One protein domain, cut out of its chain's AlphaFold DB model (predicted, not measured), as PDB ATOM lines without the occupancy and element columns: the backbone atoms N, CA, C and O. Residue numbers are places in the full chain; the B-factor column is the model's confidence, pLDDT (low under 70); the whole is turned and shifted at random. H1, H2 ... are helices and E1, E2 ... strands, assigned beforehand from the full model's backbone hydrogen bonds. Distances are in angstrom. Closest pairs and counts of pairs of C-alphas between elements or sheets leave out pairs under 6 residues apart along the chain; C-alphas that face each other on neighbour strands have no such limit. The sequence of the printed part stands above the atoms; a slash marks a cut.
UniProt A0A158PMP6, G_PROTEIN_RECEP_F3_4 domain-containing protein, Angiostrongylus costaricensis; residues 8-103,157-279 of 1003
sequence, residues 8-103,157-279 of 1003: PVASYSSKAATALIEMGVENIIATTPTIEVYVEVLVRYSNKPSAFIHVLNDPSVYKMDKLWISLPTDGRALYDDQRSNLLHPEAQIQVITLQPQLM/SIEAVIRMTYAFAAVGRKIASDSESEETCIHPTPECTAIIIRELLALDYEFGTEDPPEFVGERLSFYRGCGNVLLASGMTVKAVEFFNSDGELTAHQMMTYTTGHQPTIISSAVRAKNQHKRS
ATOM      1  N   PRO A   8       5.173 -89.208 114.813       77.31
ATOM      2  CA  PRO A   8       6.454 -89.739 115.257       77.31
ATOM      3  C   PRO A   8       6.712 -91.141 114.690       77.31
ATOM      4  O   PRO A   8       5.872 -92.036 114.812       77.31
ATOM      5  N   VAL A   9       7.894 -91.357 114.106       84.75
ATOM      6  CA  VAL A   9       8.260 -92.636 113.473       84.75
ATOM      7  C   VAL A   9       9.275 -93.385 114.331       84.75
ATOM      8  O   VAL A   9      10.416 -92.956 114.493       84.75
ATOM      9  N   ALA A  10       8.869 -94.539 114.860       83.94
ATOM     10  CA  ALA A  10       9.740 -95.409 115.643       83.94
ATOM     11  C   ALA A  10      10.636 -96.296 114.761       83.94
ATOM     12  O   ALA A  10      10.180 -96.919 113.800       83.94
ATOM     13  N   SER A  11      11.912 -96.399 115.133       84.19
ATOM     14  CA  SER A  11      12.934 -97.172 114.429       84.19
ATOM     15  C   SER A  11      13.595 -98.213 115.342       84.19
ATOM     16  O   SER A  11      14.204 -97.909 116.368       84.19
ATOM     17  N   TYR A  12      13.482 -99.481 114.934       81.38
ATOM     18  CA  TYR A  12      13.919-100.654 115.708       81.38
ATOM     19  C   TYR A  12      15.236-101.264 115.203       81.38
ATOM     20  O   TYR A  12      15.583-102.396 115.545       81.38
ATOM     21  N   SER A  13      15.949-100.564 114.318       76.62
ATOM     22  CA  SER A  13      17.288-100.946 113.865       76.62
ATOM     23  C   SER A  13      18.065 -99.724 113.386       76.62
ATOM     24  O   SER A  13      17.479 -98.799 112.820       76.62
ATOM     25  N   SER A  14      19.392 -99.768 113.524       73.19
ATOM     26  CA  SER A  14      20.304 -98.721 113.044       73.19
ATOM     27  C   SER A  14      20.091 -98.388 111.563       73.19
ATOM     28  O   SER A  14      20.025 -97.219 111.201       73.19
ATOM     29  N   LYS A  15      19.906 -99.410 110.715       73.38
ATOM     30  CA  LYS A  15      19.638 -99.254 109.275       73.38
ATOM     31  C   LYS A  15      18.320 -98.534 108.992       73.38
ATOM     32  O   LYS A  15      18.281 -97.692 108.104       73.38
ATOM     33  N   ALA A  16      17.259 -98.852 109.738       78.31
ATOM     34  CA  ALA A  16      15.974 -98.170 109.592       78.31
ATOM     35  C   ALA A  16      16.069 -96.705 110.044       78.31
ATOM     36  O   ALA A  16      15.585 -95.830 109.336       78.31
ATOM     37  N   ALA A  17      16.745 -96.434 111.166       76.88
ATOM     38  CA  ALA A  17      16.979 -95.071 111.641       76.88
ATOM     39  C   ALA A  17      17.758 -94.238 110.607       76.88
ATOM     40  O   ALA A  17      17.312 -93.159 110.233       76.88
ATOM     41  N   THR A  18      18.870 -94.759 110.078       73.94
ATOM     42  CA  THR A  18      19.660 -94.071 109.043       73.94
ATOM     43  C   THR A  18      18.858 -93.829 107.767       73.94
ATOM     44  O   THR A  18      18.877 -92.712 107.267       73.94
ATOM     45  N   ALA A  19      18.097 -94.813 107.277       78.50
ATOM     46  CA  ALA A  19      17.261 -94.622 106.093       78.50
ATOM     47  C   ALA A  19      16.186 -93.535 106.303       78.50
ATOM     48  O   ALA A  19      15.926 -92.754 105.396       78.50
ATOM     49  N   LEU A  20      15.579 -93.449 107.493       78.75
ATOM     50  CA  LEU A  20      14.615 -92.391 107.823       78.75
ATOM     51  C   LEU A  20      15.273 -90.999 107.862       78.75
ATOM     52  O   LEU A  20      14.687 -90.045 107.355       78.75
ATOM     53  N   ILE A  21      16.498 -90.896 108.391       75.12
ATOM     54  CA  ILE A  21      17.291 -89.653 108.395       75.12
ATOM     55  C   ILE A  21      17.660 -89.241 106.958       75.12
ATOM     56  O   ILE A  21      17.455 -88.092 106.580       75.12
ATOM     57  N   GLU A  22      18.143 -90.175 106.130       77.69
ATOM     58  CA  GLU A  22      18.477 -89.936 104.713       77.69
ATOM     59  C   GLU A  22      17.252 -89.531 103.875       77.69
ATOM     60  O   GLU A  22      17.373 -88.737 102.942       77.69
ATOM     61  N   MET A  23      16.062 -90.036 104.219       76.38
ATOM     62  CA  MET A  23      14.788 -89.640 103.606       76.38
ATOM     63  C   MET A  23      14.224 -88.311 104.144       76.38
ATOM     64  O   MET A  23      13.174 -87.877 103.672       76.38
ATOM     65  N   GLY A  24      14.888 -87.660 105.108       73.44
ATOM     66  CA  GLY A  24      14.454 -86.379 105.674       73.44
ATOM     67  C   GLY A  24      13.192 -86.465 106.538       73.44
ATOM     68  O   GLY A  24      12.428 -85.504 106.596       73.44
ATOM     69  N   VAL A  25      12.935 -87.611 107.179       77.75
ATOM     70  CA  VAL A  25      11.760 -87.795 108.044       77.75
ATOM     71  C   VAL A  25      11.948 -87.033 109.358       77.75
ATOM     72  O   VAL A  25      12.919 -87.242 110.081       77.75
ATOM     73  N   GLU A  26      10.997 -86.164 109.692       70.25
ATOM     74  CA  GLU A  26      10.966 -85.451 110.973       70.25
ATOM     75  C   GLU A  26      10.397 -86.341 112.099       70.25
ATOM     76  O   GLU A  26       9.648 -87.284 111.850       70.25
ATOM     77  N   ASN A  27      10.723 -86.031 113.360       79.38
ATOM     78  CA  ASN A  27      10.208 -86.729 114.555       79.38
ATOM     79  C   ASN A  27      10.540 -88.239 114.629       79.38
ATOM     80  O   ASN A  27       9.708 -89.063 115.019       79.38
ATOM     81  N   ILE A  28      11.776 -88.616 114.283       84.94
ATOM     82  CA  ILE A  28      12.271 -89.996 114.419       84.94
ATOM     83  C   ILE A  28      12.558 -90.321 115.893       84.94
ATOM     84  O   ILE A  28      13.218 -89.556 116.600       84.94
ATOM     85  N   ILE A  29      12.127 -91.505 116.331       86.38
ATOM     86  CA  ILE A  29      12.456 -92.088 117.636       86.38
ATOM     87  C   ILE A  29      13.239 -93.385 117.404       86.38
ATOM     88  O   ILE A  29      12.852 -94.209 116.572       86.38
ATOM     89  N   ALA A  30      14.335 -93.596 118.128       84.88
ATOM     90  CA  ALA A  30      15.166 -94.791 118.024       84.88
ATOM     91  C   ALA A  30      15.397 -95.444 119.394       84.88
ATOM     92  O   ALA A  30      16.036 -94.885 120.288       84.88
ATOM     93  N   THR A  31      14.932 -96.686 119.516       80.88
ATOM     94  CA  THR A  31      15.224 -97.599 120.636       80.88
ATOM     95  C   THR A  31      16.353 -98.580 120.293       80.88
ATOM     96  O   THR A  31      16.498 -99.625 120.919       80.88
ATOM     97  N   THR A  32      17.168 -98.246 119.285       75.06
ATOM     98  CA  THR A  32      18.436 -98.923 118.971       75.06
ATOM     99  C   THR A  32      19.553 -97.894 118.781       75.06
ATOM    100  O   THR A  32      19.258 -96.772 118.362       75.06
ATOM    101  N   PRO A  33      20.832 -98.248 119.023       71.25
ATOM    102  CA  PRO A  33      21.950 -97.358 118.728       71.25
ATOM    103  C   PRO A  33      21.967 -97.001 117.236       71.25
ATOM    104  O   PRO A  33      22.111 -97.877 116.376       71.25
ATOM    105  N   THR A  34      21.800 -95.717 116.921       71.88
ATOM    106  CA  THR A  34      21.878 -95.208 115.545       71.88
ATOM    107  C   THR A  34      23.318 -95.267 115.041       71.88
ATOM    108  O   THR A  34      24.258 -95.381 115.832       71.88
ATOM    109  N   ILE A  35      23.527 -95.150 113.723       67.06
ATOM    110  CA  ILE A  35      24.890 -94.994 113.186       67.06
ATOM    111  C   ILE A  35      25.591 -93.785 113.825       67.06
ATOM    112  O   ILE A  35      26.791 -93.863 114.028       67.06
ATOM    113  N   GLU A  36      24.869 -92.741 114.245       64.25
ATOM    114  CA  GLU A  36      25.446 -91.615 114.990       64.25
ATOM    115  C   GLU A  36      25.977 -92.004 116.377       64.25
ATOM    116  O   GLU A  36      27.078 -91.593 116.723       64.25
ATOM    117  N   VAL A  37      25.276 -92.857 117.139       62.59
ATOM    118  CA  VAL A  37      25.794 -93.396 118.417       62.59
ATOM    119  C   VAL A  37      27.041 -94.247 118.182       62.59
ATOM    120  O   VAL A  37      27.994 -94.175 118.956       62.59
ATOM    121  N   TYR A  38      27.086 -95.015 117.086       65.44
ATOM    122  CA  TYR A  38      28.344 -95.637 116.680       65.44
ATOM    123  C   TYR A  38      29.388 -94.561 116.361       65.44
ATOM    124  O   TYR A  38      30.454 -94.646 116.953       65.44
ATOM    125  N   VAL A  39      29.078 -93.550 115.527       57.41
ATOM    126  CA  VAL A  39      29.940 -92.411 115.116       57.41
ATOM    127  C   VAL A  39      30.514 -91.626 116.298       57.41
ATOM    128  O   VAL A  39      31.682 -91.251 116.251       57.41
ATOM    129  N   GLU A  40      29.773 -91.459 117.387       56.59
ATOM    130  CA  GLU A  40      30.244 -90.835 118.629       56.59
ATOM    131  C   GLU A  40      31.355 -91.669 119.301       56.59
ATOM    132  O   GLU A  40      32.380 -91.132 119.726       56.59
ATOM    133  N   VAL A  41      31.237 -93.003 119.270       52.56
ATOM    134  CA  VAL A  41      32.323 -93.939 119.629       52.56
ATOM    135  C   VAL A  41      33.429 -93.984 118.541       52.56
ATOM    136  O   VAL A  41      34.571 -94.344 118.816       52.56
ATOM    137  N   LEU A  42      33.128 -93.554 117.311       45.25
ATOM    138  CA  LEU A  42      33.900 -93.688 116.052       45.25
ATOM    139  C   LEU A  42      34.699 -92.451 115.627       45.25
ATOM    140  O   LEU A  42      35.614 -92.558 114.808       45.25
ATOM    141  N   VAL A  43      34.496 -91.323 116.308       43.53
ATOM    142  CA  VAL A  43      35.567 -90.340 116.533       43.53
ATOM    143  C   VAL A  43      36.806 -91.048 117.150       43.53
ATOM    144  O   VAL A  43      37.900 -90.489 117.188       43.53
ATOM    145  N   ARG A  44      36.674 -92.341 117.525       41.53
ATOM    146  CA  ARG A  44      37.733 -93.346 117.704       41.53
ATOM    147  C   ARG A  44      37.568 -94.671 116.876       41.53
ATOM    148  O   ARG A  44      37.682 -95.734 117.474       41.53
ATOM    149  N   TYR A  45      37.455 -94.612 115.527       38.53
ATOM    150  CA  TYR A  45      37.746 -95.657 114.471       38.53
ATOM    151  C   TYR A  45      36.653 -96.585 113.842       38.53
ATOM    152  O   TYR A  45      35.704 -96.994 114.494       38.53
ATOM    153  N   SER A  46      36.871 -96.995 112.562       36.66
ATOM    154  CA  SER A  46      36.035 -97.878 111.678       36.66
ATOM    155  C   SER A  46      36.745 -99.204 111.258       36.66
ATOM    156  O   SER A  46      37.942 -99.273 111.524       36.66
ATOM    157  N   ASN A  47      36.174-100.259 110.605       38.97
ATOM    158  CA  ASN A  47      34.933-100.445 109.786       38.97
ATOM    159  C   ASN A  47      34.433-101.937 109.585       38.97
ATOM    160  O   ASN A  47      35.165-102.863 109.896       38.97
ATOM    161  N   LYS A  48      33.200-102.150 109.056       39.06
ATOM    162  CA  LYS A  48      32.436-103.380 108.597       39.06
ATOM    163  C   LYS A  48      32.941-104.843 108.854       39.06
ATOM    164  O   LYS A  48      34.113-105.091 108.622       39.06
ATOM    165  N   PRO A  49      32.086-105.873 109.152       44.59
ATOM    166  CA  PRO A  49      32.563-107.202 109.623       44.59
ATOM    167  C   PRO A  49      32.571-108.400 108.637       44.59
ATOM    168  O   PRO A  49      33.393-109.294 108.797       44.59
ATOM    169  N   SER A  50      31.669-108.503 107.651       38.16
ATOM    170  CA  SER A  50      31.492-109.771 106.896       38.16
ATOM    171  C   SER A  50      32.525-109.990 105.785       38.16
ATOM    172  O   SER A  50      33.102-111.068 105.684       38.16
ATOM    173  N   ALA A  51      32.830-108.953 105.001       44.81
ATOM    174  CA  ALA A  51      33.989-108.956 104.101       44.81
ATOM    175  C   ALA A  51      35.318-108.991 104.883       44.81
ATOM    176  O   ALA A  51      36.333-109.472 104.389       44.81
ATOM    177  N   PHE A  52      35.300-108.497 106.120       51.69
ATOM    178  CA  PHE A  52      36.469-108.341 106.975       51.69
ATOM    179  C   PHE A  52      37.022-109.680 107.473       51.69
ATOM    180  O   PHE A  52      38.228-109.852 107.412       51.69
ATOM    181  N   ILE A  53      36.193-110.677 107.814       55.84
ATOM    182  CA  ILE A  53      36.692-112.032 108.146       55.84
ATOM    183  C   ILE A  53      37.462-112.656 106.964       55.84
ATOM    184  O   ILE A  53      38.524-113.245 107.157       55.84
ATOM    185  N   HIS A  54      36.987-112.481 105.725       56.53
ATOM    186  CA  HIS A  54      37.720-112.941 104.540       56.53
ATOM    187  C   HIS A  54      39.024-112.162 104.308       56.53
ATOM    188  O   HIS A  54      40.038-112.773 103.984       56.53
ATOM    189  N   VAL A  55      39.017-110.839 104.504       57.78
ATOM    190  CA  VAL A  55      40.207-109.981 104.354       57.78
ATOM    191  C   VAL A  55      41.259-110.258 105.432       57.78
ATOM    192  O   VAL A  55      42.447-110.277 105.126       57.78
ATOM    193  N   LEU A  56      40.861-110.503 106.682       60.41
ATOM    194  CA  LEU A  56      41.794-110.811 107.771       60.41
ATOM    195  C   LEU A  56      42.456-112.186 107.623       60.41
ATOM    196  O   LEU A  56      43.536-112.381 108.166       60.41
ATOM    197  N   ASN A  57      41.853-113.116 106.881       62.53
ATOM    198  CA  ASN A  57      42.447-114.425 106.596       62.53
ATOM    199  C   ASN A  57      43.364-114.428 105.351       62.53
ATOM    200  O   ASN A  57      43.916-115.470 104.999       62.53
ATOM    201  N   ASP A  58      43.588-113.274 104.708       67.44
ATOM    202  CA  ASP A  58      44.550-113.131 103.608       67.44
ATOM    203  C   ASP A  58      46.010-113.111 104.134       67.44
ATOM    204  O   ASP A  58      46.326-112.335 105.047       67.44
ATOM    205  N   PRO A  59      46.939-113.908 103.559       64.94
ATOM    206  CA  PRO A  59      48.341-113.980 103.991       64.94
ATOM    207  C   PRO A  59      49.136-112.674 103.865       64.94
ATOM    208  O   PRO A  59      50.180-112.543 104.509       64.94
ATOM    209  N   SER A  60      48.669-111.708 103.071       61.81
ATOM    210  CA  SER A  60      49.233-110.356 103.007       61.81
ATOM    211  C   SER A  60      48.756-109.444 104.146       61.81
ATOM    212  O   SER A  60      49.428-108.460 104.461       61.81
ATOM    213  N   VAL A  61      47.629-109.775 104.792       58.00
ATOM    214  CA  VAL A  61      46.951-108.938 105.793       58.00
ATOM    215  C   VAL A  61      47.255-109.387 107.222       58.00
ATOM    216  O   VAL A  61      47.675-108.552 108.024       58.00
ATOM    217  N   TYR A  62      47.135-110.681 107.560       68.81
ATOM    218  CA  TYR A  62      47.388-111.140 108.944       68.81
ATOM    219  C   TYR A  62      48.859-111.084 109.383       68.81
ATOM    220  O   TYR A  62      49.159-111.256 110.568       68.81
ATOM    221  N   LYS A  63      49.774-110.824 108.439       66.69
ATOM    222  CA  LYS A  63      51.206-110.578 108.678       66.69
ATOM    223  C   LYS A  63      51.551-109.090 108.857       66.69
ATOM    224  O   LYS A  63      52.715-108.765 109.076       66.69
ATOM    225  N   MET A  64      50.580-108.175 108.761       62.06
ATOM    226  CA  MET A  64      50.805-106.748 109.029       62.06
ATOM    227  C   MET A  64      50.781-106.448 110.532       62.06
ATOM    228  O   MET A  64      49.787-106.734 111.196       62.06
ATOM    229  N   ASP A  65      51.787-105.738 111.054       63.38
ATOM    230  CA  ASP A  65      51.700-105.133 112.392       63.38
ATOM    231  C   ASP A  65      50.811-103.876 112.364       63.38
ATOM    232  O   ASP A  65      51.274-102.735 112.304       63.38
ATOM    233  N   LYS A  66      49.493-104.095 112.345       60.50
ATOM    234  CA  LYS A  66      48.469-103.047 112.402       60.50
ATOM    235  C   LYS A  66      47.357-103.428 113.372       60.50
ATOM    236  O   LYS A  66      46.976-104.590 113.484       60.50
ATOM    237  N   LEU A  67      46.829-102.417 114.058       62.69
ATOM    238  CA  LEU A  67      45.592-102.525 114.822       62.69
ATOM    239  C   LEU A  67      44.419-102.295 113.867       62.69
ATOM    240  O   LEU A  67      44.321-101.229 113.257       62.69
ATOM    241  N   TRP A  68      43.548-103.287 113.748       67.56
ATOM    242  CA  TRP A  68      42.318-103.198 112.973       67.56
ATOM    243  C   TRP A  68      41.147-102.925 113.905       67.56
ATOM    244  O   TRP A  68      41.095-103.432 115.025       67.56
ATOM    245  N   ILE A  69      40.197-102.122 113.443       64.62
ATOM    246  CA  ILE A  69      38.974-101.820 114.182       64.62
ATOM    247  C   ILE A  69      37.801-102.172 113.269       64.62
ATOM    248  O   ILE A  69      37.897-102.028 112.050       64.62
ATOM    249  N   SER A  70      36.729-102.728 113.831       67.12
ATOM    250  CA  SER A  70      35.567-103.168 113.067       67.12
ATOM    251  C   SER A  70      34.251-102.705 113.661       67.12
ATOM    252  O   SER A  70      34.056-102.662 114.878       67.12
ATOM    253  N   LEU A  71      33.337-102.376 112.750       61.69
ATOM    254  CA  LEU A  71      32.005-101.869 113.036       61.69
ATOM    255  C   LEU A  71      30.962-102.822 112.463       61.69
ATOM    256  O   LEU A  71      30.846-102.922 111.240       61.69
ATOM    257  N   PRO A  72      30.120-103.461 113.274       59.75
ATOM    258  CA  PRO A  72      28.913-104.079 112.772       59.75
ATOM    259  C   PRO A  72      27.911-102.994 112.377       59.75
ATOM    260  O   PRO A  72      27.047-102.599 113.150       59.75
ATOM    261  N   THR A  73      27.954-102.572 111.109       53.72
ATOM    262  CA  THR A  73      26.879-101.772 110.482       53.72
ATOM    263  C   THR A  73      25.532-102.506 110.469       53.72
ATOM    264  O   THR A  73      24.483-101.904 110.271       53.72
ATOM    265  N   ASP A  74      25.565-103.819 110.691       55.50
ATOM    266  CA  ASP A  74      24.403-104.689 110.859       55.50
ATOM    267  C   ASP A  74      23.969-104.806 112.332       55.50
ATOM    268  O   ASP A  74      23.046-105.557 112.639       55.50
ATOM    269  N   GLY A  75      24.671-104.133 113.249       53.44
ATOM    270  CA  GLY A  75      24.507-104.203 114.701       53.44
ATOM    271  C   GLY A  75      24.917-105.536 115.341       53.44
ATOM    272  O   GLY A  75      25.140-105.585 116.538       53.44
ATOM    273  N   ARG A  76      25.037-106.626 114.580       56.88
ATOM    274  CA  ARG A  76      25.254-107.972 115.131       56.88
ATOM    275  C   ARG A  76      26.575-108.103 115.895       56.88
ATOM    276  O   ARG A  76      27.644-107.882 115.331       56.88
ATOM    277  N   ALA A  77      26.475-108.545 117.147       59.97
ATOM    278  CA  ALA A  77      27.582-109.137 117.888       59.97
ATOM    279  C   ALA A  77      28.096-110.406 117.179       59.97
ATOM    280  O   ALA A  77      27.331-111.096 116.498       59.97
ATOM    281  N   LEU A  78      29.381-110.727 117.347       61.91
ATOM    282  CA  LEU A  78      29.942-111.992 116.858       61.91
ATOM    283  C   LEU A  78      29.482-113.124 117.784       61.91
ATOM    284  O   LEU A  78      29.788-113.095 118.980       61.91
ATOM    285  N   TYR A  79      28.769-114.103 117.227       60.12
ATOM    286  CA  TYR A  79      28.380-115.347 117.902       60.12
ATOM    287  C   TYR A  79      29.608-116.227 118.195       60.12
ATOM    288  O   TYR A  79      30.631-116.086 117.528       60.12
ATOM    289  N   ASP A  80      29.532-117.144 119.162       57.12
ATOM    290  CA  ASP A  80      30.694-117.943 119.593       57.12
ATOM    291  C   ASP A  80      31.278-118.861 118.500       57.12
ATOM    292  O   ASP A  80      32.495-119.039 118.431       57.12
ATOM    293  N   ASP A  81      30.447-119.350 117.572       56.09
ATOM    294  CA  ASP A  81      30.867-120.077 116.361       56.09
ATOM    295  C   ASP A  81      31.623-119.185 115.354       56.09
ATOM    296  O   ASP A  81      32.509-119.644 114.629       56.09
ATOM    297  N   GLN A  82      31.296-117.891 115.318       59.34
ATOM    298  CA  GLN A  82      31.972-116.890 114.491       59.34
ATOM    299  C   GLN A  82      33.213-116.304 115.171       59.34
ATOM    300  O   GLN A  82      34.139-115.889 114.475       59.34
ATOM    301  N   ARG A  83      33.260-116.291 116.511       62.91
ATOM    302  CA  ARG A  83      34.450-115.893 117.277       62.91
ATOM    303  C   ARG A  83      35.605-116.832 116.958       62.91
ATOM    304  O   ARG A  83      36.642-116.348 116.528       62.91
ATOM    305  N   SER A  84      35.420-118.149 117.061       58.75
ATOM    306  CA  SER A  84      36.500-119.133 116.841       58.75
ATOM    307  C   SER A  84      37.186-119.057 115.466       58.75
ATOM    308  O   SER A  84      38.336-119.463 115.347       58.75
ATOM    309  N   ASN A  85      36.523-118.493 114.450       61.62
ATOM    310  CA  ASN A  85      37.032-118.356 113.079       61.62
ATOM    311  C   ASN A  85      37.475-116.920 112.707       61.62
ATOM    312  O   ASN A  85      37.707-116.630 111.531       61.62
ATOM    313  N   LEU A  86      37.557-115.999 113.677       66.81
ATOM    314  CA  LEU A  86      37.802-114.571 113.422       66.81
ATOM    315  C   LEU A  86      39.239-114.255 112.966       66.81
ATOM    316  O   LEU A  86      39.435-113.306 112.209       66.81
ATOM    317  N   LEU A  87      40.229-115.017 113.443       68.62
ATOM    318  CA  LEU A  87      41.654-114.849 113.142       68.62
ATOM    319  C   LEU A  87      42.302-116.206 112.842       68.62
ATOM    320  O   LEU A  87      42.023-117.189 113.523       68.62
ATOM    321  N   HIS A  88      43.223-116.240 111.879       69.62
ATOM    322  CA  HIS A  88      44.056-117.415 111.615       69.62
ATOM    323  C   HIS A  88      44.948-117.768 112.836       69.62
ATOM    324  O   HIS A  88      45.450-116.850 113.493       69.62
ATOM    325  N   PRO A  89      45.249-119.054 113.120       69.62
ATOM    326  CA  PRO A  89      46.115-119.452 114.241       69.62
ATOM    327  C   PRO A  89      47.553-118.900 114.198       69.62
ATOM    328  O   PRO A  89      48.238-118.899 115.214       69.62
ATOM    329  N   GLU A  90      48.005-118.390 113.048       68.88
ATOM    330  CA  GLU A  90      49.309-117.719 112.872       68.88
ATOM    331  C   GLU A  90      49.211-116.178 112.792       68.88
ATOM    332  O   GLU A  90      50.200-115.491 112.524       68.88
ATOM    333  N   ALA A  91      48.015-115.609 112.963       68.31
ATOM    334  CA  ALA A  91      47.767-114.182 112.787       68.31
ATOM    335  C   ALA A  91      48.455-113.330 113.870       68.31
ATOM    336  O   ALA A  91      48.211-113.507 115.062       68.31
ATOM    337  N   GLN A  92      49.254-112.341 113.452       68.38
ATOM    338  CA  GLN A  92      49.906-111.375 114.358       68.38
ATOM    339  C   GLN A  92      49.102-110.074 114.544       68.38
ATOM    340  O   GLN A  92      49.526-109.159 115.253       68.38
ATOM    341  N   ILE A  93      47.934-109.992 113.907       68.94
ATOM    342  CA  ILE A  93      47.011-108.855 113.938       68.94
ATOM    343  C   ILE A  93      46.165-108.806 115.217       68.94
ATOM    344  O   ILE A  93      45.862-109.819 115.845       68.94
ATOM    345  N   GLN A  94      45.749-107.591 115.573       72.44
ATOM    346  CA  GLN A  94      44.833-107.302 116.679       72.44
ATOM    347  C   GLN A  94      43.579-106.638 116.118       72.44
ATOM    348  O   GLN A  94      43.687-105.747 115.269       72.44
ATOM    349  N   VAL A  95      42.406-107.048 116.596       73.94
ATOM    350  CA  VAL A  95      41.106-106.601 116.079       73.94
ATOM    351  C   VAL A  95      40.239-106.088 117.221       73.94
ATOM    352  O   VAL A  95      39.857-106.861 118.087       73.94
ATOM    353  N   ILE A  96      39.866-104.809 117.221       75.81
ATOM    354  CA  ILE A  96      38.846-104.285 118.143       75.81
ATOM    355  C   ILE A  96      37.500-104.282 117.425       75.81
ATOM    356  O   ILE A  96      37.381-103.734 116.335       75.81
ATOM    357  N   THR A  97      36.468-104.853 118.038       75.31
ATOM    358  CA  THR A  97      35.093-104.793 117.518       75.31
ATOM    359  C   THR A  97      34.192-104.044 118.493       75.31
ATOM    360  O   THR A  97      34.281-104.265 119.702       75.31
ATOM    361  N   LEU A  98      33.326-103.169 117.979       74.00
ATOM    362  CA  LEU A  98      32.268-102.523 118.761       74.00
ATOM    363  C   LEU A  98      30.984-103.343 118.631       74.00
ATOM    364  O   LEU A  98      30.443-103.429 117.538       74.00
ATOM    365  N   GLN A  99      30.486-103.952 119.701       75.81
ATOM    366  CA  GLN A  99      29.297-104.812 119.672       75.81
ATOM    367  C   GLN A  99      28.248-104.275 120.656       75.81
ATOM    368  O   GLN A  99      28.601-104.037 121.814       75.81
ATOM    369  N   PRO A 100      26.977-104.079 120.263       75.00
ATOM    370  CA  PRO A 100      25.922-103.819 121.232       75.00
ATOM    371  C   PRO A 100      25.750-105.052 122.123       75.00
ATOM    372  O   PRO A 100      25.832-106.192 121.657       75.00
ATOM    373  N   GLN A 101      25.529-104.824 123.412       76.44
ATOM    374  CA  GLN A 101      25.133-105.886 124.324       76.44
ATOM    375  C   GLN A 101      23.653-106.198 124.086       76.44
ATOM    376  O   GLN A 101      22.830-105.297 123.971       76.44
ATOM    377  N   LEU A 102      23.335-107.487 123.987       70.62
ATOM    378  CA  LEU A 102      21.970-107.980 123.860       70.62
ATOM    379  C   LEU A 102      21.480-108.424 125.233       70.62
ATOM    380  O   LEU A 102      22.201-109.145 125.927       70.62
ATOM    381  N   MET A 103      20.264-108.030 125.601       76.38
ATOM    382  CA  MET A 103      19.580-108.630 126.739       76.38
ATOM    383  C   MET A 103      19.050-110.018 126.355       76.38
ATOM    384  O   MET A 103      18.460-110.200 125.286       76.38
ATOM    385  N   SER A 157      16.261-106.514 117.486       77.06
ATOM    386  CA  SER A 157      15.166-105.547 117.530       77.06
ATOM    387  C   SER A 157      14.094-105.893 118.568       77.06
ATOM    388  O   SER A 157      13.223-105.063 118.792       77.06
ATOM    389  N   ILE A 158      14.108-107.085 119.188       80.75
ATOM    390  CA  ILE A 158      13.055-107.498 120.136       80.75
ATOM    391  C   ILE A 158      13.026-106.562 121.348       80.75
ATOM    392  O   ILE A 158      11.978-106.002 121.651       80.75
ATOM    393  N   GLU A 159      14.177-106.329 121.986       81.88
ATOM    394  CA  GLU A 159      14.289-105.406 123.122       81.88
ATOM    395  C   GLU A 159      13.842-103.987 122.736       81.88
ATOM    396  O   GLU A 159      13.031-103.371 123.423       81.88
ATOM    397  N   ALA A 160      14.306-103.504 121.581       82.94
ATOM    398  CA  ALA A 160      13.971-102.190 121.048       82.94
ATOM    399  C   ALA A 160      12.468-102.010 120.779       82.94
ATOM    400  O   ALA A 160      11.910-100.947 121.059       82.94
ATOM    401  N   VAL A 161      11.804-103.042 120.245       86.06
ATOM    402  CA  VAL A 161      10.351-103.056 120.031       86.06
ATOM    403  C   VAL A 161       9.626-103.044 121.375       86.06
ATOM    404  O   VAL A 161       8.765-102.189 121.558       86.06
ATOM    405  N   ILE A 162      10.007-103.904 122.329       86.44
ATOM    406  CA  ILE A 162       9.387-103.956 123.667       86.44
ATOM    407  C   ILE A 162       9.504-102.594 124.363       86.44
ATOM    408  O   ILE A 162       8.479-102.014 124.725       86.44
ATOM    409  N   ARG A 163      10.718-102.030 124.471       86.88
ATOM    410  CA  ARG A 163      10.939-100.700 125.069       86.88
ATOM    411  C   ARG A 163      10.088 -99.623 124.385       86.88
ATOM    412  O   ARG A 163       9.497 -98.794 125.068       86.88
ATOM    413  N   MET A 164       9.945 -99.650 123.057       88.88
ATOM    414  CA  MET A 164       9.113 -98.668 122.349       88.88
ATOM    415  C   MET A 164       7.606 -98.863 122.575       88.88
ATOM    416  O   MET A 164       6.876 -97.884 122.718       88.88
ATOM    417  N   THR A 165       7.121-100.108 122.610       89.88
ATOM    418  CA  THR A 165       5.710-100.408 122.898       89.88
ATOM    419  C   THR A 165       5.328 -99.908 124.289       89.88
ATOM    420  O   THR A 165       4.299 -99.252 124.437       89.88
ATOM    421  N   TYR A 166       6.194-100.129 125.283       90.56
ATOM    422  CA  TYR A 166       6.014 -99.597 126.634       90.56
ATOM    423  C   TYR A 166       6.090 -98.066 126.687       90.56
ATOM    424  O   TYR A 166       5.247 -97.447 127.334       90.56
ATOM    425  N   ALA A 167       7.007 -97.435 125.941       90.06
ATOM    426  CA  ALA A 167       7.072 -95.974 125.831       90.06
ATOM    427  C   ALA A 167       5.753 -95.368 125.318       90.06
ATOM    428  O   ALA A 167       5.204 -94.458 125.941       90.06
ATOM    429  N   PHE A 168       5.217 -95.894 124.211       90.56
ATOM    430  CA  PHE A 168       3.950 -95.419 123.653       90.56
ATOM    431  C   PHE A 168       2.760 -95.692 124.580       90.56
ATOM    432  O   PHE A 168       1.900 -94.825 124.713       90.56
ATOM    433  N   ALA A 169       2.709 -96.847 125.250       91.44
ATOM    434  CA  ALA A 169       1.646 -97.154 126.209       91.44
ATOM    435  C   ALA A 169       1.669 -96.204 127.422       91.44
ATOM    436  O   ALA A 169       0.627 -95.678 127.821       91.44
ATOM    437  N   ALA A 170       2.854 -95.928 127.976       90.62
ATOM    438  CA  ALA A 170       3.024 -95.020 129.108       90.62
ATOM    439  C   ALA A 170       2.670 -93.565 128.751       90.62
ATOM    440  O   ALA A 170       1.972 -92.900 129.520       90.62
ATOM    441  N   VAL A 171       3.089 -93.088 127.572       91.19
ATOM    442  CA  VAL A 171       2.732 -91.748 127.067       91.19
ATOM    443  C   VAL A 171       1.245 -91.656 126.725       91.19
ATOM    444  O   VAL A 171       0.605 -90.684 127.115       91.19
ATOM    445  N   GLY A 172       0.661 -92.679 126.096       90.44
ATOM    446  CA  GLY A 172      -0.777 -92.739 125.815       90.44
ATOM    447  C   GLY A 172      -1.625 -92.654 127.087       90.44
ATOM    448  O   GLY A 172      -2.563 -91.863 127.143       90.44
ATOM    449  N   ARG A 173      -1.238 -93.376 128.151       90.56
ATOM    450  CA  ARG A 173      -1.876 -93.265 129.478       90.56
ATOM    451  C   ARG A 173      -1.776 -91.850 130.059       90.56
ATOM    452  O   ARG A 173      -2.702 -91.411 130.728       90.56
ATOM    453  N   LYS A 174      -0.655 -91.156 129.835       88.62
ATOM    454  CA  LYS A 174      -0.424 -89.796 130.342       88.62
ATOM    455  C   LYS A 174      -1.266 -88.762 129.587       88.62
ATOM    456  O   LYS A 174      -1.896 -87.930 130.230       88.62
ATOM    457  N   ILE A 175      -1.347 -88.868 128.259       89.75
ATOM    458  CA  ILE A 175      -2.213 -88.024 127.417       89.75
ATOM    459  C   ILE A 175      -3.688 -88.232 127.790       89.75
ATOM    460  O   ILE A 175      -4.376 -87.261 128.063       89.75
ATOM    461  N   ALA A 176      -4.144 -89.482 127.936       89.38
ATOM    462  CA  ALA A 176      -5.513 -89.806 128.363       89.38
ATOM    463  C   ALA A 176      -5.826 -89.477 129.844       89.38
ATOM    464  O   ALA A 176      -6.923 -89.758 130.320       89.38
ATOM    465  N   SER A 177      -4.866 -88.932 130.602       90.25
ATOM    466  CA  SER A 177      -5.090 -88.443 131.973       90.25
ATOM    467  C   SER A 177      -5.247 -86.921 132.063       90.25
ATOM    468  O   SER A 177      -5.593 -86.412 133.127       90.25
ATOM    469  N   ASP A 178      -5.008 -86.208 130.959       90.25
ATOM    470  CA  ASP A 178      -5.138 -84.758 130.839       90.25
ATOM    471  C   ASP A 178      -6.141 -84.421 129.729       90.25
ATOM    472  O   ASP A 178      -5.869 -84.638 128.551       90.25
ATOM    473  N   SER A 179      -7.294 -83.867 130.101       87.88
ATOM    474  CA  SER A 179      -8.398 -83.607 129.171       87.88
ATOM    475  C   SER A 179      -8.043 -82.631 128.042       87.88
ATOM    476  O   SER A 179      -8.593 -82.754 126.951       87.88
ATOM    477  N   GLU A 180      -7.125 -81.682 128.274       86.19
ATOM    478  CA  GLU A 180      -6.699 -80.716 127.245       86.19
ATOM    479  C   GLU A 180      -5.800 -81.389 126.192       86.19
ATOM    480  O   GLU A 180      -5.977 -81.208 124.981       86.19
ATOM    481  N   SER A 181      -4.873 -82.242 126.645       85.25
ATOM    482  CA  SER A 181      -4.055 -83.078 125.759       85.25
ATOM    483  C   SER A 181      -4.883 -84.152 125.044       85.25
ATOM    484  O   SER A 181      -4.630 -84.419 123.868       85.25
ATOM    485  N   GLU A 182      -5.874 -84.754 125.711       88.56
ATOM    486  CA  GLU A 182      -6.772 -85.755 125.123       88.56
ATOM    487  C   GLU A 182      -7.614 -85.159 123.984       88.56
ATOM    488  O   GLU A 182      -7.598 -85.708 122.882       88.56
ATOM    489  N   GLU A 183      -8.262 -84.004 124.197       87.50
ATOM    490  CA  GLU A 183      -9.045 -83.308 123.161       87.50
ATOM    491  C   GLU A 183      -8.173 -82.923 121.952       87.50
ATOM    492  O   GLU A 183      -8.548 -83.159 120.800       87.50
ATOM    493  N   THR A 184      -6.957 -82.426 122.205       84.75
ATOM    494  CA  THR A 184      -5.984 -82.074 121.153       84.75
ATOM    495  C   THR A 184      -5.520 -83.293 120.340       84.75
ATOM    496  O   THR A 184      -5.225 -83.167 119.148       84.75
ATOM    497  N   CYS A 185      -5.468 -84.479 120.955       85.56
ATOM    498  CA  CYS A 185      -4.981 -85.721 120.346       85.56
ATOM    499  C   CYS A 185      -6.069 -86.656 119.781       85.56
ATOM    500  O   CYS A 185      -5.746 -87.764 119.344       85.56
ATOM    501  N   ILE A 186      -7.330 -86.215 119.686       85.88
ATOM    502  CA  ILE A 186      -8.402 -86.952 118.977       85.88
ATOM    503  C   ILE A 186      -8.030 -87.209 117.499       85.88
ATOM    504  O   ILE A 186      -8.468 -88.191 116.888       85.88
ATOM    505  N   HIS A 187      -7.206 -86.340 116.908       81.50
ATOM    506  CA  HIS A 187      -6.734 -86.445 115.528       81.50
ATOM    507  C   HIS A 187      -5.201 -86.337 115.437       81.50
ATOM    508  O   HIS A 187      -4.584 -85.664 116.262       81.50
ATOM    509  N   PRO A 188      -4.565 -86.967 114.426       77.56
ATOM    510  CA  PRO A 188      -3.113 -86.942 114.228       77.56
ATOM    511  C   PRO A 188      -2.633 -85.586 113.671       77.56
ATOM    512  O   PRO A 188      -2.266 -85.470 112.502       77.56
ATOM    513  N   THR A 189      -2.678 -84.554 114.510       84.25
ATOM    514  CA  THR A 189      -2.258 -83.176 114.215       84.25
ATOM    515  C   THR A 189      -0.779 -82.945 114.569       84.25
ATOM    516  O   THR A 189      -0.230 -83.661 115.414       84.25
ATOM    517  N   PRO A 190      -0.097 -81.949 113.965       81.25
ATOM    518  CA  PRO A 190       1.266 -81.597 114.366       81.25
ATOM    519  C   PRO A 190       1.340 -81.110 115.824       81.25
ATOM    520  O   PRO A 190       2.343 -81.360 116.494       81.25
ATOM    521  N   GLU A 191       0.275 -80.497 116.349       84.38
ATOM    522  CA  GLU A 191       0.137 -80.127 117.761       84.38
ATOM    523  C   GLU A 191       0.126 -81.369 118.666       84.38
ATOM    524  O   GLU A 191       0.899 -81.437 119.624       84.38
ATOM    525  N   CYS A 192      -0.664 -82.398 118.329       86.50
ATOM    526  CA  CYS A 192      -0.654 -83.668 119.058       86.50
ATOM    527  C   CYS A 192       0.719 -84.360 118.986       86.50
ATOM    528  O   CYS A 192       1.230 -84.835 120.002       86.50
ATOM    529  N   THR A 193       1.386 -84.364 117.827       86.06
ATOM    530  CA  THR A 193       2.756 -84.900 117.721       86.06
ATOM    531  C   THR A 193       3.747 -84.135 118.595       86.06
ATOM    532  O   THR A 193       4.598 -84.758 119.231       86.06
ATOM    533  N   ALA A 194       3.636 -82.806 118.687       85.50
ATOM    534  CA  ALA A 194       4.470 -82.014 119.585       85.50
ATOM    535  C   ALA A 194       4.241 -82.388 121.062       85.50
ATOM    536  O   ALA A 194       5.214 -82.491 121.814       85.50
ATOM    537  N   ILE A 195       2.991 -82.668 121.464       87.69
ATOM    538  CA  ILE A 195       2.657 -83.201 122.796       87.69
ATOM    539  C   ILE A 195       3.290 -84.586 122.995       87.69
ATOM    540  O   ILE A 195       4.020 -84.777 123.964       87.69
ATOM    541  N   ILE A 196       3.112 -85.530 122.063       88.50
ATOM    542  CA  ILE A 196       3.696 -86.884 122.157       88.50
ATOM    543  C   ILE A 196       5.226 -86.822 122.303       88.50
ATOM    544  O   ILE A 196       5.793 -87.483 123.172       88.50
ATOM    545  N   ILE A 197       5.907 -86.000 121.499       87.62
ATOM    546  CA  ILE A 197       7.365 -85.810 121.569       87.62
ATOM    547  C   ILE A 197       7.792 -85.151 122.893       87.62
ATOM    548  O   ILE A 197       8.823 -85.528 123.454       87.62
ATOM    549  N   ARG A 198       7.011 -84.198 123.422       88.88
ATOM    550  CA  ARG A 198       7.251 -83.583 124.740       88.88
ATOM    551  C   ARG A 198       7.125 -84.612 125.864       88.88
ATOM    552  O   ARG A 198       8.013 -84.690 126.710       88.88
ATOM    553  N   GLU A 199       6.069 -85.421 125.855       90.31
ATOM    554  CA  GLU A 199       5.829 -86.428 126.891       90.31
ATOM    555  C   GLU A 199       6.813 -87.602 126.823       90.31
ATOM    556  O   GLU A 199       7.195 -88.116 127.871       90.31
ATOM    557  N   LEU A 200       7.302 -87.973 125.632       89.88
ATOM    558  CA  LEU A 200       8.399 -88.938 125.475       89.88
ATOM    559  C   LEU A 200       9.720 -88.430 126.075       89.88
ATOM    560  O   LEU A 200      10.433 -89.201 126.713       89.88
ATOM    561  N   LEU A 201      10.047 -87.143 125.909       87.94
ATOM    562  CA  LEU A 201      11.232 -86.527 126.529       87.94
ATOM    563  C   LEU A 201      11.095 -86.370 128.051       87.94
ATOM    564  O   LEU A 201      12.100 -86.330 128.754       87.94
ATOM    565  N   ALA A 202       9.863 -86.286 128.554       88.25
ATOM    566  CA  ALA A 202       9.542 -86.247 129.979       88.25
ATOM    567  C   ALA A 202       9.228 -87.638 130.574       88.25
ATOM    568  O   ALA A 202       8.699 -87.718 131.687       88.25
ATOM    569  N   LEU A 203       9.499 -88.724 129.841       90.75
ATOM    570  CA  LEU A 203       9.249 -90.090 130.293       90.75
ATOM    571  C   LEU A 203      10.407 -90.601 131.165       90.75
ATOM    572  O   LEU A 203      11.547 -90.678 130.709       90.75
ATOM    573  N   ASP A 204      10.085 -91.011 132.390       88.31
ATOM    574  CA  ASP A 204      10.917 -91.859 133.253       88.31
ATOM    575  C   ASP A 204      10.028 -93.025 133.711       88.31
ATOM    576  O   ASP A 204       9.192 -92.870 134.603       88.31
ATOM    577  N   TYR A 205      10.113 -94.157 133.007       90.31
ATOM    578  CA  TYR A 205       9.355 -95.374 133.315       90.31
ATOM    579  C   TYR A 205      10.301 -96.427 133.894       90.31
ATOM    580  O   TYR A 205      11.295 -96.773 133.259       90.31
ATOM    581  N   GLU A 206       9.988 -96.945 135.079       90.06
ATOM    582  CA  GLU A 206      10.708 -98.050 135.717       90.06
ATOM    583  C   GLU A 206       9.849 -99.315 135.625       90.06
ATOM    584  O   GLU A 206       8.678 -99.295 136.008       90.06
ATOM    585  N   PHE A 207      10.413-100.393 135.080       88.81
ATOM    586  CA  PHE A 207       9.686-101.642 134.853       88.81
ATOM    587  C   PHE A 207       9.405-102.366 136.178       88.81
ATOM    588  O   PHE A 207      10.328-102.717 136.922       88.81
ATOM    589  N   GLY A 208       8.122-102.584 136.467       87.75
ATOM    590  CA  GLY A 208       7.633-103.148 137.727       87.75
ATOM    591  C   GLY A 208       7.469-104.670 137.704       87.75
ATOM    592  O   GLY A 208       7.710-105.334 136.706       87.75
ATOM    593  N   THR A 209       6.980-105.249 138.804       83.94
ATOM    594  CA  THR A 209       6.758-106.707 138.926       83.94
ATOM    595  C   THR A 209       5.617-107.264 138.064       83.94
ATOM    596  O   THR A 209       5.451-108.479 138.006       83.94
ATOM    597  N   GLU A 210       4.810-106.400 137.442       81.94
ATOM    598  CA  GLU A 210       3.753-106.777 136.486       81.94
ATOM    599  C   GLU A 210       4.234-106.729 135.021       81.94
ATOM    600  O   GLU A 210       3.538-107.206 134.123       81.94
ATOM    601  N   ASP A 211       5.430-106.183 134.786       86.06
ATOM    602  CA  ASP A 211       6.086-106.117 133.480       86.06
ATOM    603  C   ASP A 211       6.896-107.403 133.192       86.06
ATOM    604  O   ASP A 211       7.015-108.270 134.065       86.06
ATOM    605  N   PRO A 212       7.451-107.594 131.973       83.44
ATOM    606  CA  PRO A 212       8.201-108.801 131.648       83.44
ATOM    607  C   PRO A 212       9.389-108.995 132.607       83.44
ATOM    608  O   PRO A 212      10.130-108.034 132.846       83.44
ATOM    609  N   PRO A 213       9.595-110.213 133.146       83.75
ATOM    610  CA  PRO A 213      10.507-110.437 134.267       83.75
ATOM    611  C   PRO A 213      11.961-110.086 133.927       83.75
ATOM    612  O   PRO A 213      12.736-109.724 134.809       83.75
ATOM    613  N   GLU A 214      12.317-110.131 132.641       84.12
ATOM    614  CA  GLU A 214      13.635-109.755 132.134       84.12
ATOM    615  C   GLU A 214      13.937-108.248 132.181       84.12
ATOM    616  O   GLU A 214      15.102-107.873 132.081       84.12
ATOM    617  N   PHE A 215      12.921-107.386 132.314       84.50
ATOM    618  CA  PHE A 215      13.082-105.927 132.355       84.50
ATOM    619  C   PHE A 215      12.964-105.341 133.771       84.50
ATOM    620  O   PHE A 215      13.205-104.154 133.941       84.50
ATOM    621  N   VAL A 216      12.590-106.116 134.795       87.38
ATOM    622  CA  VAL A 216      12.274-105.583 136.138       87.38
ATOM    623  C   VAL A 216      13.445-104.781 136.726       87.38
ATOM    624  O   VAL A 216      14.553-105.296 136.870       87.38
ATOM    625  N   GLY A 217      13.186-103.523 137.097       83.00
ATOM    626  CA  GLY A 217      14.193-102.585 137.610       83.00
ATOM    627  C   GLY A 217      15.006-101.840 136.539       83.00
ATOM    628  O   GLY A 217      15.770-100.936 136.881       83.00
ATOM    629  N   GLU A 218      14.832-102.152 135.251       85.31
ATOM    630  CA  GLU A 218      15.319-101.298 134.165       85.31
ATOM    631  C   GLU A 218      14.533 -99.983 134.114       85.31
ATOM    632  O   GLU A 218      13.346 -99.921 134.455       85.31
ATOM    633  N   ARG A 219      15.183 -98.933 133.605       87.06
ATOM    634  CA  ARG A 219      14.546 -97.642 133.331       87.06
ATOM    635  C   ARG A 219      14.500 -97.330 131.844       87.06
ATOM    636  O   ARG A 219      15.404 -97.666 131.080       87.06
ATOM    637  N   LEU A 220      13.435 -96.648 131.449       88.38
ATOM    638  CA  LEU A 220      13.144 -96.232 130.088       88.38
ATOM    639  C   LEU A 220      12.887 -94.724 130.064       88.38
ATOM    640  O   LEU A 220      11.874 -94.239 130.565       88.38
ATOM    641  N   SER A 221      13.818 -94.001 129.449       89.50
ATOM    642  CA  SER A 221      13.752 -92.558 129.217       89.50
ATOM    643  C   SER A 221      14.351 -92.207 127.857       89.50
ATOM    644  O   SER A 221      15.107 -92.999 127.284       89.50
ATOM    645  N   PHE A 222      14.023 -91.022 127.339       89.62
ATOM    646  CA  PHE A 222      14.504 -90.542 126.042       89.62
ATOM    647  C   PHE A 222      15.246 -89.212 126.163       89.62
ATOM    648  O   PHE A 222      14.904 -88.357 126.975       89.62
ATOM    649  N   TYR A 223      16.241 -89.015 125.303       87.44
ATOM    650  CA  TYR A 223      16.974 -87.759 125.159       87.44
ATOM    651  C   TYR A 223      17.110 -87.388 123.676       87.44
ATOM    652  O   TYR A 223      16.974 -88.240 122.800       87.44
ATOM    653  N   ARG A 224      17.363 -86.110 123.364       85.38
ATOM    654  CA  ARG A 224      17.643 -85.689 121.981       85.38
ATOM    655  C   ARG A 224      19.103 -85.970 121.636       85.38
ATOM    656  O   ARG A 224      19.995 -85.451 122.304       85.38
ATOM    657  N   GLY A 225      19.326 -86.778 120.605       73.56
ATOM    658  CA  GLY A 225      20.633 -86.973 119.985       73.56
ATOM    659  C   GLY A 225      20.933 -85.923 118.912       73.56
ATOM    660  O   GLY A 225      20.250 -84.900 118.793       73.56
ATOM    661  N   CYS A 226      21.947 -86.202 118.094       64.81
ATOM    662  CA  CYS A 226      22.173 -85.472 116.850       64.81
ATOM    663  C   CYS A 226      20.982 -85.640 115.877       64.81
ATOM    664  O   CYS A 226      20.092 -86.473 116.069       64.81
ATOM    665  N   GLY A 227      20.887 -84.743 114.890       64.69
ATOM    666  CA  GLY A 227      19.824 -84.781 113.878       64.69
ATOM    667  C   GLY A 227      18.384 -84.609 114.396       64.69
ATOM    668  O   GLY A 227      17.454 -84.942 113.672       64.69
ATOM    669  N   ASN A 228      18.175 -84.111 115.627       69.38
ATOM    670  CA  ASN A 228      16.870 -84.048 116.314       69.38
ATOM    671  C   ASN A 228      16.184 -85.415 116.557       69.38
ATOM    672  O   ASN A 228      14.991 -85.455 116.865       69.38
ATOM    673  N   VAL A 229      16.919 -86.528 116.486       82.06
ATOM    674  CA  VAL A 229      16.383 -87.870 116.775       82.06
ATOM    675  C   VAL A 229      16.207 -88.060 118.287       82.06
ATOM    676  O   VAL A 229      17.105 -87.728 119.067       82.06
ATOM    677  N   LEU A 230      15.079 -88.628 118.725       86.19
ATOM    678  CA  LEU A 230      14.903 -89.067 120.116       86.19
ATOM    679  C   LEU A 230      15.557 -90.440 120.306       86.19
ATOM    680  O   LEU A 230      15.159 -91.412 119.668       86.19
ATOM    681  N   LEU A 231      16.538 -90.531 121.199       86.50
ATOM    682  CA  LEU A 231      17.279 -91.751 121.520       86.50
ATOM    683  C   LEU A 231      16.878 -92.280 122.897       86.50
ATOM    684  O   LEU A 231      16.735 -91.503 123.841       86.50
ATOM    685  N   ALA A 232      16.743 -93.599 123.030       86.69
ATOM    686  CA  ALA A 232      16.550 -94.240 124.328       86.69
ATOM    687  C   ALA A 232      17.837 -94.238 125.183       86.69
ATOM    688  O   ALA A 232      18.944 -94.506 124.698       86.69
ATOM    689  N   SER A 233      17.690 -93.980 126.479       84.31
ATOM    690  CA  SER A 233      18.741 -94.190 127.483       84.31
ATOM    691  C   SER A 233      18.935 -95.685 127.787       84.31
ATOM    692  O   SER A 233      18.041 -96.494 127.547       84.31
ATOM    693  N   GLY A 234      20.092 -96.056 128.342       77.19
ATOM    694  CA  GLY A 234      20.370 -97.410 128.847       77.19
ATOM    695  C   GLY A 234      20.897 -98.416 127.816       77.19
ATOM    696  O   GLY A 234      21.288 -99.519 128.186       77.19
ATOM    697  N   MET A 235      20.985 -98.056 126.531       80.00
ATOM    698  CA  MET A 235      21.521 -98.954 125.501       80.00
ATOM    699  C   MET A 235      23.040 -99.094 125.659       80.00
ATOM    700  O   MET A 235      23.756 -98.091 125.684       80.00
ATOM    701  N   THR A 236      23.552-100.325 125.736       80.25
ATOM    702  CA  THR A 236      24.971-100.598 126.022       80.25
ATOM    703  C   THR A 236      25.747-101.126 124.809       80.25
ATOM    704  O   THR A 236      25.306-102.023 124.091       80.25
ATOM    705  N   VAL A 237      26.950-100.585 124.585       79.88
ATOM    706  CA  VAL A 237      27.886-100.975 123.515       79.88
ATOM    707  C   VAL A 237      29.250-101.301 124.120       79.88
ATOM    708  O   VAL A 237      29.815-100.516 124.877       79.88
ATOM    709  N   LYS A 238      29.806-102.464 123.779       80.19
ATOM    710  CA  LYS A 238      31.103-102.960 124.259       80.19
ATOM    711  C   LYS A 238      32.156-102.888 123.165       80.19
ATOM    712  O   LYS A 238      31.909-103.321 122.044       80.19
ATOM    713  N   ALA A 239      33.357-102.426 123.506       78.12
ATOM    714  CA  ALA A 239      34.540-102.634 122.678       78.12
ATOM    715  C   ALA A 239      35.291-103.877 123.167       78.12
ATOM    716  O   ALA A 239      35.704-103.932 124.328       78.12
ATOM    717  N   VAL A 240      35.483-104.854 122.284       78.44
ATOM    718  CA  VAL A 240      36.189-106.110 122.575       78.44
ATOM    719  C   VAL A 240      37.391-106.240 121.640       78.44
ATOM    720  O   VAL A 240      37.216-106.263 120.421       78.44
ATOM    721  N   GLU A 241      38.596-106.303 122.212       76.62
ATOM    722  CA  GLU A 241      39.842-106.656 121.520       76.62
ATOM    723  C   GLU A 241      39.914-108.180 121.379       76.62
ATOM    724  O   GLU A 241      39.896-108.898 122.373       76.62
ATOM    725  N   PHE A 242      40.044-108.662 120.151       78.81
ATOM    726  CA  PHE A 242      40.363-110.037 119.809       78.81
ATOM    727  C   PHE A 242      41.822-110.123 119.362       78.81
ATOM    728  O   PHE A 242      42.277-109.343 118.515       78.81
ATOM    729  N   PHE A 243      42.555-111.070 119.938       76.94
ATOM    730  CA  PHE A 243      43.946-111.348 119.593       76.94
ATOM    731  C   PHE A 243      44.281-112.816 119.857       76.94
ATOM    732  O   PHE A 243      43.657-113.482 120.682       76.94
ATOM    733  N   ASN A 244      45.297-113.312 119.165       77.69
ATOM    734  CA  ASN A 244      45.790-114.668 119.345       77.69
ATOM    735  C   ASN A 244      46.830-114.715 120.484       77.69
ATOM    736  O   ASN A 244      47.744-113.880 120.521       77.69
ATOM    737  N   SER A 245      46.675-115.659 121.414       73.88
ATOM    738  CA  SER A 245      47.693-116.041 122.397       73.88
ATOM    739  C   SER A 245      47.948-117.533 122.245       73.88
ATOM    740  O   SER A 245      47.036-118.334 122.418       73.88
ATOM    741  N   ASP A 246      49.182-117.896 121.900       67.31
ATOM    742  CA  ASP A 246      49.659-119.286 121.882       67.31
ATOM    743  C   ASP A 246      48.845-120.248 120.983       67.31
ATOM    744  O   ASP A 246      48.881-121.463 121.160       67.31
ATOM    745  N   GLY A 247      48.148-119.706 119.974       65.75
ATOM    746  CA  GLY A 247      47.309-120.444 119.024       65.75
ATOM    747  C   GLY A 247      45.806-120.354 119.310       65.75
ATOM    748  O   GLY A 247      45.011-120.697 118.434       65.75
ATOM    749  N   GLU A 248      45.403-119.859 120.484       71.38
ATOM    750  CA  GLU A 248      44.000-119.672 120.862       71.38
ATOM    751  C   GLU A 248      43.547-118.212 120.722       71.38
ATOM    752  O   GLU A 248      44.258-117.255 121.049       71.38
ATOM    753  N   LEU A 249      42.309-118.023 120.254       73.44
ATOM    754  CA  LEU A 249      41.701-116.701 120.188       73.44
ATOM    755  C   LEU A 249      41.228-116.261 121.575       73.44
ATOM    756  O   LEU A 249      40.305-116.835 122.149       73.44
ATOM    757  N   THR A 250      41.796-115.166 122.059       75.94
ATOM    758  CA  THR A 250      41.439-114.555 123.340       75.94
ATOM    759  C   THR A 250      40.732-113.217 123.124       75.94
ATOM    760  O   THR A 250      41.014-112.487 122.170       75.94
ATOM    761  N   ALA A 251      39.776-112.909 124.003       77.94
ATOM    762  CA  ALA A 251      38.938-111.716 123.931       77.94
ATOM    763  C   ALA A 251      39.093-110.867 125.203       77.94
ATOM    764  O   ALA A 251      38.892-111.360 126.311       77.94
ATOM    765  N   HIS A 252      39.426-109.584 125.049       78.56
ATOM    766  CA  HIS A 252      39.610-108.628 126.145       78.56
ATOM    767  C   HIS A 252      38.637-107.457 126.001       78.56
ATOM    768  O   HIS A 252      38.678-106.710 125.023       78.56
ATOM    769  N   GLN A 253      37.743-107.272 126.976       78.38
ATOM    770  CA  GLN A 253      36.807-106.145 126.974       78.38
ATOM    771  C   GLN A 253      37.560-104.853 127.317       78.38
ATOM    772  O   GLN A 253      38.034-104.694 128.442       78.38
ATOM    773  N   MET A 254      37.653-103.917 126.371       74.00
ATOM    774  CA  MET A 254      38.386-102.655 126.534       74.00
ATOM    775  C   MET A 254      37.536-101.532 127.129       74.00
ATOM    776  O   MET A 254      38.036-100.747 127.932       74.00
ATOM    777  N   MET A 255      36.269-101.425 126.726       78.50
ATOM    778  CA  MET A 255      35.341-100.428 127.265       78.50
ATOM    779  C   MET A 255      33.880-100.854 127.121       78.50
ATOM    780  O   MET A 255      33.538-101.701 126.295       78.50
ATOM    781  N   THR A 256      33.016-100.237 127.919       82.50
ATOM    782  CA  THR A 256      31.557-100.268 127.795       82.50
ATOM    783  C   THR A 256      31.044 -98.832 127.790       82.50
ATOM    784  O   THR A 256      31.462 -98.024 128.618       82.50
ATOM    785  N   TYR A 257      30.180 -98.525 126.829       81.06
ATOM    786  CA  TYR A 257      29.503 -97.249 126.631       81.06
ATOM    787  C   TYR A 257      28.004 -97.452 126.845       81.06
ATOM    788  O   TYR A 257      27.445 -98.375 126.254       81.06
ATOM    789  N   THR A 258      27.361 -96.605 127.644       84.19
ATOM    790  CA  THR A 258      25.909 -96.644 127.881       84.19
ATOM    791  C   THR A 258      25.279 -95.329 127.445       84.19
ATOM    792  O   THR A 258      25.747 -94.267 127.862       84.19
ATOM    793  N   THR A 259      24.214 -95.382 126.640       79.81
ATOM    794  CA  THR A 259      23.495 -94.182 126.181       79.81
ATOM    795  C   THR A 259      22.714 -93.497 127.302       79.81
ATOM    796  O   THR A 259      22.215 -94.137 128.230       79.81
ATOM    797  N   GLY A 260      22.564 -92.179 127.190       79.38
ATOM    798  CA  GLY A 260      21.767 -91.351 128.092       79.38
ATOM    799  C   GLY A 260      22.119 -89.872 127.943       79.38
ATOM    800  O   GLY A 260      23.070 -89.524 127.246       79.38
ATOM    801  N   HIS A 261      21.389 -88.997 128.643       73.94
ATOM    802  CA  HIS A 261      21.653 -87.547 128.647       73.94
ATOM    803  C   HIS A 261      23.085 -87.205 129.122       73.94
ATOM    804  O   HIS A 261      23.678 -86.216 128.688       73.94
ATOM    805  N   GLN A 262      23.660 -88.027 130.002       73.75
ATOM    806  CA  GLN A 262      25.103 -88.103 130.218       73.75
ATOM    807  C   GLN A 262      25.526 -89.556 129.972       73.75
ATOM    808  O   GLN A 262      25.124 -90.426 130.750       73.75
ATOM    809  N   PRO A 263      26.284 -89.855 128.903       75.38
ATOM    810  CA  PRO A 263      26.695 -91.221 128.623       75.38
ATOM    811  C   PRO A 263      27.725 -91.694 129.649       75.38
ATOM    812  O   PRO A 263      28.646 -90.958 130.015       75.38
ATOM    813  N   THR A 264      27.600 -92.942 130.102       79.94
ATOM    814  CA  THR A 264      28.578 -93.537 131.024       79.94
ATOM    815  C   THR A 264      29.594 -94.374 130.258       79.94
ATOM    816  O   THR A 264      29.247 -95.143 129.361       79.94
ATOM    817  N   ILE A 265      30.875 -94.205 130.601       74.00
ATOM    818  CA  ILE A 265      31.995 -94.898 129.959       74.00
ATOM    819  C   ILE A 265      32.800 -95.626 131.028       74.00
ATOM    820  O   ILE A 265      33.468 -95.000 131.852       74.00
ATOM    821  N   ILE A 266      32.770 -96.953 130.987       79.38
ATOM    822  CA  ILE A 266      33.595 -97.819 131.832       79.38
ATOM    823  C   ILE A 266      34.745 -98.320 130.962       79.38
ATOM    824  O   ILE A 266      34.507 -98.907 129.908       79.38
ATOM    825  N   SER A 267      35.990 -98.083 131.374       69.62
ATOM    826  CA  SER A 267      37.184 -98.505 130.630       69.62
ATOM    827  C   SER A 267      38.025 -99.492 131.432       69.62
ATOM    828  O   SER A 267      38.214 -99.338 132.638       69.62
ATOM    829  N   SER A 268      38.528-100.510 130.741       74.44
ATOM    830  CA  SER A 268      39.475-101.490 131.268       74.44
ATOM    831  C   SER A 268      40.914-101.024 131.048       74.44
ATOM    832  O   SER A 268      41.200-100.217 130.161       74.44
ATOM    833  N   ALA A 269      41.856-101.590 131.805       62.03
ATOM    834  CA  ALA A 269      43.275-101.322 131.601       62.03
ATOM    835  C   ALA A 269      43.735-101.729 130.184       62.03
ATOM    836  O   ALA A 269      43.514-102.856 129.726       62.03
ATOM    837  N   VAL A 270      44.416-100.807 129.496       60.56
ATOM    838  CA  VAL A 270      45.032-101.056 128.186       60.56
ATOM    839  C   VAL A 270      46.299-101.890 128.375       60.56
ATOM    840  O   VAL A 270      47.208-101.488 129.107       60.56
ATOM    841  N   ARG A 271      46.381-103.034 127.685       67.69
ATOM    842  CA  ARG A 271      47.532-103.955 127.717       67.69
ATOM    843  C   ARG A 271      48.843-103.227 127.395       67.69
ATOM    844  O   ARG A 271      48.899-102.455 126.440       67.69
ATOM    845  N   ALA A 272      49.921-103.536 128.119       59.56
ATOM    846  CA  ALA A 272      51.227-102.873 127.975       59.56
ATOM    847  C   ALA A 272      51.785-102.875 126.531       59.56
ATOM    848  O   ALA A 272      52.345-101.876 126.077       59.56
ATOM    849  N   LYS A 273      51.548-103.958 125.770       62.81
ATOM    850  CA  LYS A 273      51.922-104.082 124.345       62.81
ATOM    851  C   LYS A 273      51.227-103.042 123.445       62.81
ATOM    852  O   LYS A 273      51.786-102.647 122.428       62.81
ATOM    853  N   ASN A 274      50.051-102.552 123.844       57.94
ATOM    854  CA  ASN A 274      49.245-101.596 123.076       57.94
ATOM    855  C   ASN A 274      49.510-100.138 123.492       57.94
ATOM    856  O   ASN A 274      49.296 -99.238 122.687       57.94
ATOM    857  N   GLN A 275      50.040 -99.890 124.697       56.38
ATOM    858  CA  GLN A 275      50.350 -98.538 125.201       56.38
ATOM    859  C   GLN A 275      51.386 -97.780 124.343       56.38
ATOM    860  O   GLN A 275      51.434 -96.552 124.366       56.38
ATOM    861  N   HIS A 276      52.190 -98.505 123.561       53.72
ATOM    862  CA  HIS A 276      53.212 -97.946 122.673       53.72
ATOM    863  C   HIS A 276      52.703 -97.666 121.245       53.72
ATOM    864  O   HIS A 276      53.352 -96.932 120.500       53.72
ATOM    865  N   LYS A 277      51.532 -98.195 120.851       52.75
ATOM    866  CA  LYS A 277      50.940 -97.952 119.525       52.75
ATOM    867  C   LYS A 277      50.196 -96.612 119.523       52.75
ATOM    868  O   LYS A 277      49.050 -96.525 119.954       52.75
ATOM    869  N   ARG A 278      50.848 -95.556 119.028       49.59
ATOM    870  CA  ARG A 278      50.248 -94.218 118.879       49.59
ATOM    871  C   ARG A 278      49.761 -93.996 117.447       49.59
ATOM    872  O   ARG A 278      50.549 -94.090 116.511       49.59
ATOM    873  N   SER A 279      48.494 -93.613 117.282       49.94
ATOM    874  CA  SER A 279      48.028 -93.018 116.024       49.94
ATOM    875  C   SER A 279      48.445 -91.551 115.984       49.94
ATOM    876  O   SER A 279      47.753 -90.678 116.506       49.94
TER     877      SER A 279
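What this domain is: This is residues 8 to 103 and 157 to 279 of the 1003 residues of the protein "G_PROTEIN_RECEP_F3_4 domain-containing protein" of Angiostrongylus costaricensis (UniProt A0A158PMP6). Two lobes stand end to end: one is a twisted, curled sheet of mostly longer strands, E3 E4 E8 E9 E10, with H2 over it near the middle of the whole; the other is a smaller sheet, E1 E2 E7 E6 E5, with H5 and H7 over one face, H1 over the other, and H6 at the far end. The printed part has 219 residues, with seven named helices and ten named strands in the order E1 H1 E2 H2 H3 E3 H4 E4 H5 H6 H7 E5 E6 E7 E8 E9 E10. Both sheets are mixed, as is the class, helices and strands. The outline is elongated, 69 by 40 by 30 A, and only just loose, close to compact, with a radius of gyration of the C-alphas of 20.8 A.

How they stand to each other: The twisted sheet runs E3, residues 67 to 70, E4, 94 to 100, E8, 236 to 245, E9, 248 to 258, and E10, 264 to 267. E3 and E4 are parallel, with N 70 and O 96 at 2.8 A; E4 and E8 are antiparallel, with N 99 and O 238 at 2.8 A. E8 E9 E10 is a meander, each strand the antiparallel neighbour of the one before, made of two hairpins, with N 252 and O 241 at 2.8 A and N 256 and O 266 at 2.8 A. H2, residues 35 to 42, is on this sheet over E8, at a height of 9.7 A. H3, residues 50 to 56, only grazes it; H4, residues 80 to 83, is only just not on it, with 4 pairs of C-alphas within 10 A. The other sheet runs E1, residues 9 to 11, E2, 28 to 30, E7, 230 to 232, E6, 219 to 224, and E5, 204 to 206. E1 and E2 are parallel, with N 11 and O 29 at 2.8 A, as are E2 and E7, with N 30 and O 230 at 2.8 A. E5 E6 E7 is a second meander of two hairpins, with N 220 and O 205 at 2.8 A and N 231 and O 223 at 2.8 A. The sheet E1 E2 E7 E6 E5 makes three layers with its helices, helices lying on both faces of it: H5, residues 157 to 175, and H7, residues 190 to 201, are on one face, and H1, residues 14 to 22, is on the other. E1 H1 E2 and E3 H4 E4 are strand-helix-strand units, parallel neighbour strands with a helix between, both right-handed crossovers. H5 touches H7 at a steep tilt of 66 degrees, opposite ways, closest at the C-alphas of Val 171 and Glu 199, 6.2 A. H6, residues 179 to 184, touches H7, closest at the C-alphas of Thr 184 and Cys 192, 5.9 A. H1 and H2 only just touch, with 3 pairs of C-alphas within 8 A, the closest being Ser 14 and Ile 35, 5.9 A. Every O i to N i+4 pair is within hydrogen-bond range in H1, H2, H5, H6 and H7; H3 has 2 of 3, and H4 is too short for one.

Where its parts are: E1 begins at C-alpha 9 (8.260, -92.636, 113.473), H5 at C-alpha 157 (15.166, -105.547, 117.530), and E10 ends at C-alpha 267 (37.184, -98.505, 130.630). From first to last C-alpha E9 measures 30.1 A, E8 27.7 A, H5 26.6 A and E4 19.8 A.

The domain as a whole: The C-alphas of Pro 59 and Ser 179, 69.1 A apart, are the two farthest apart. Residues 104 to 156 are cut out, and C-alphas 103 and 157 are 10.7 A apart. Of the links printed whole, E5 to E6 is long. The mean pLDDT of the printed part is 74.1; 76 residues are under 70, among them 35 to 93 and 269 to 279.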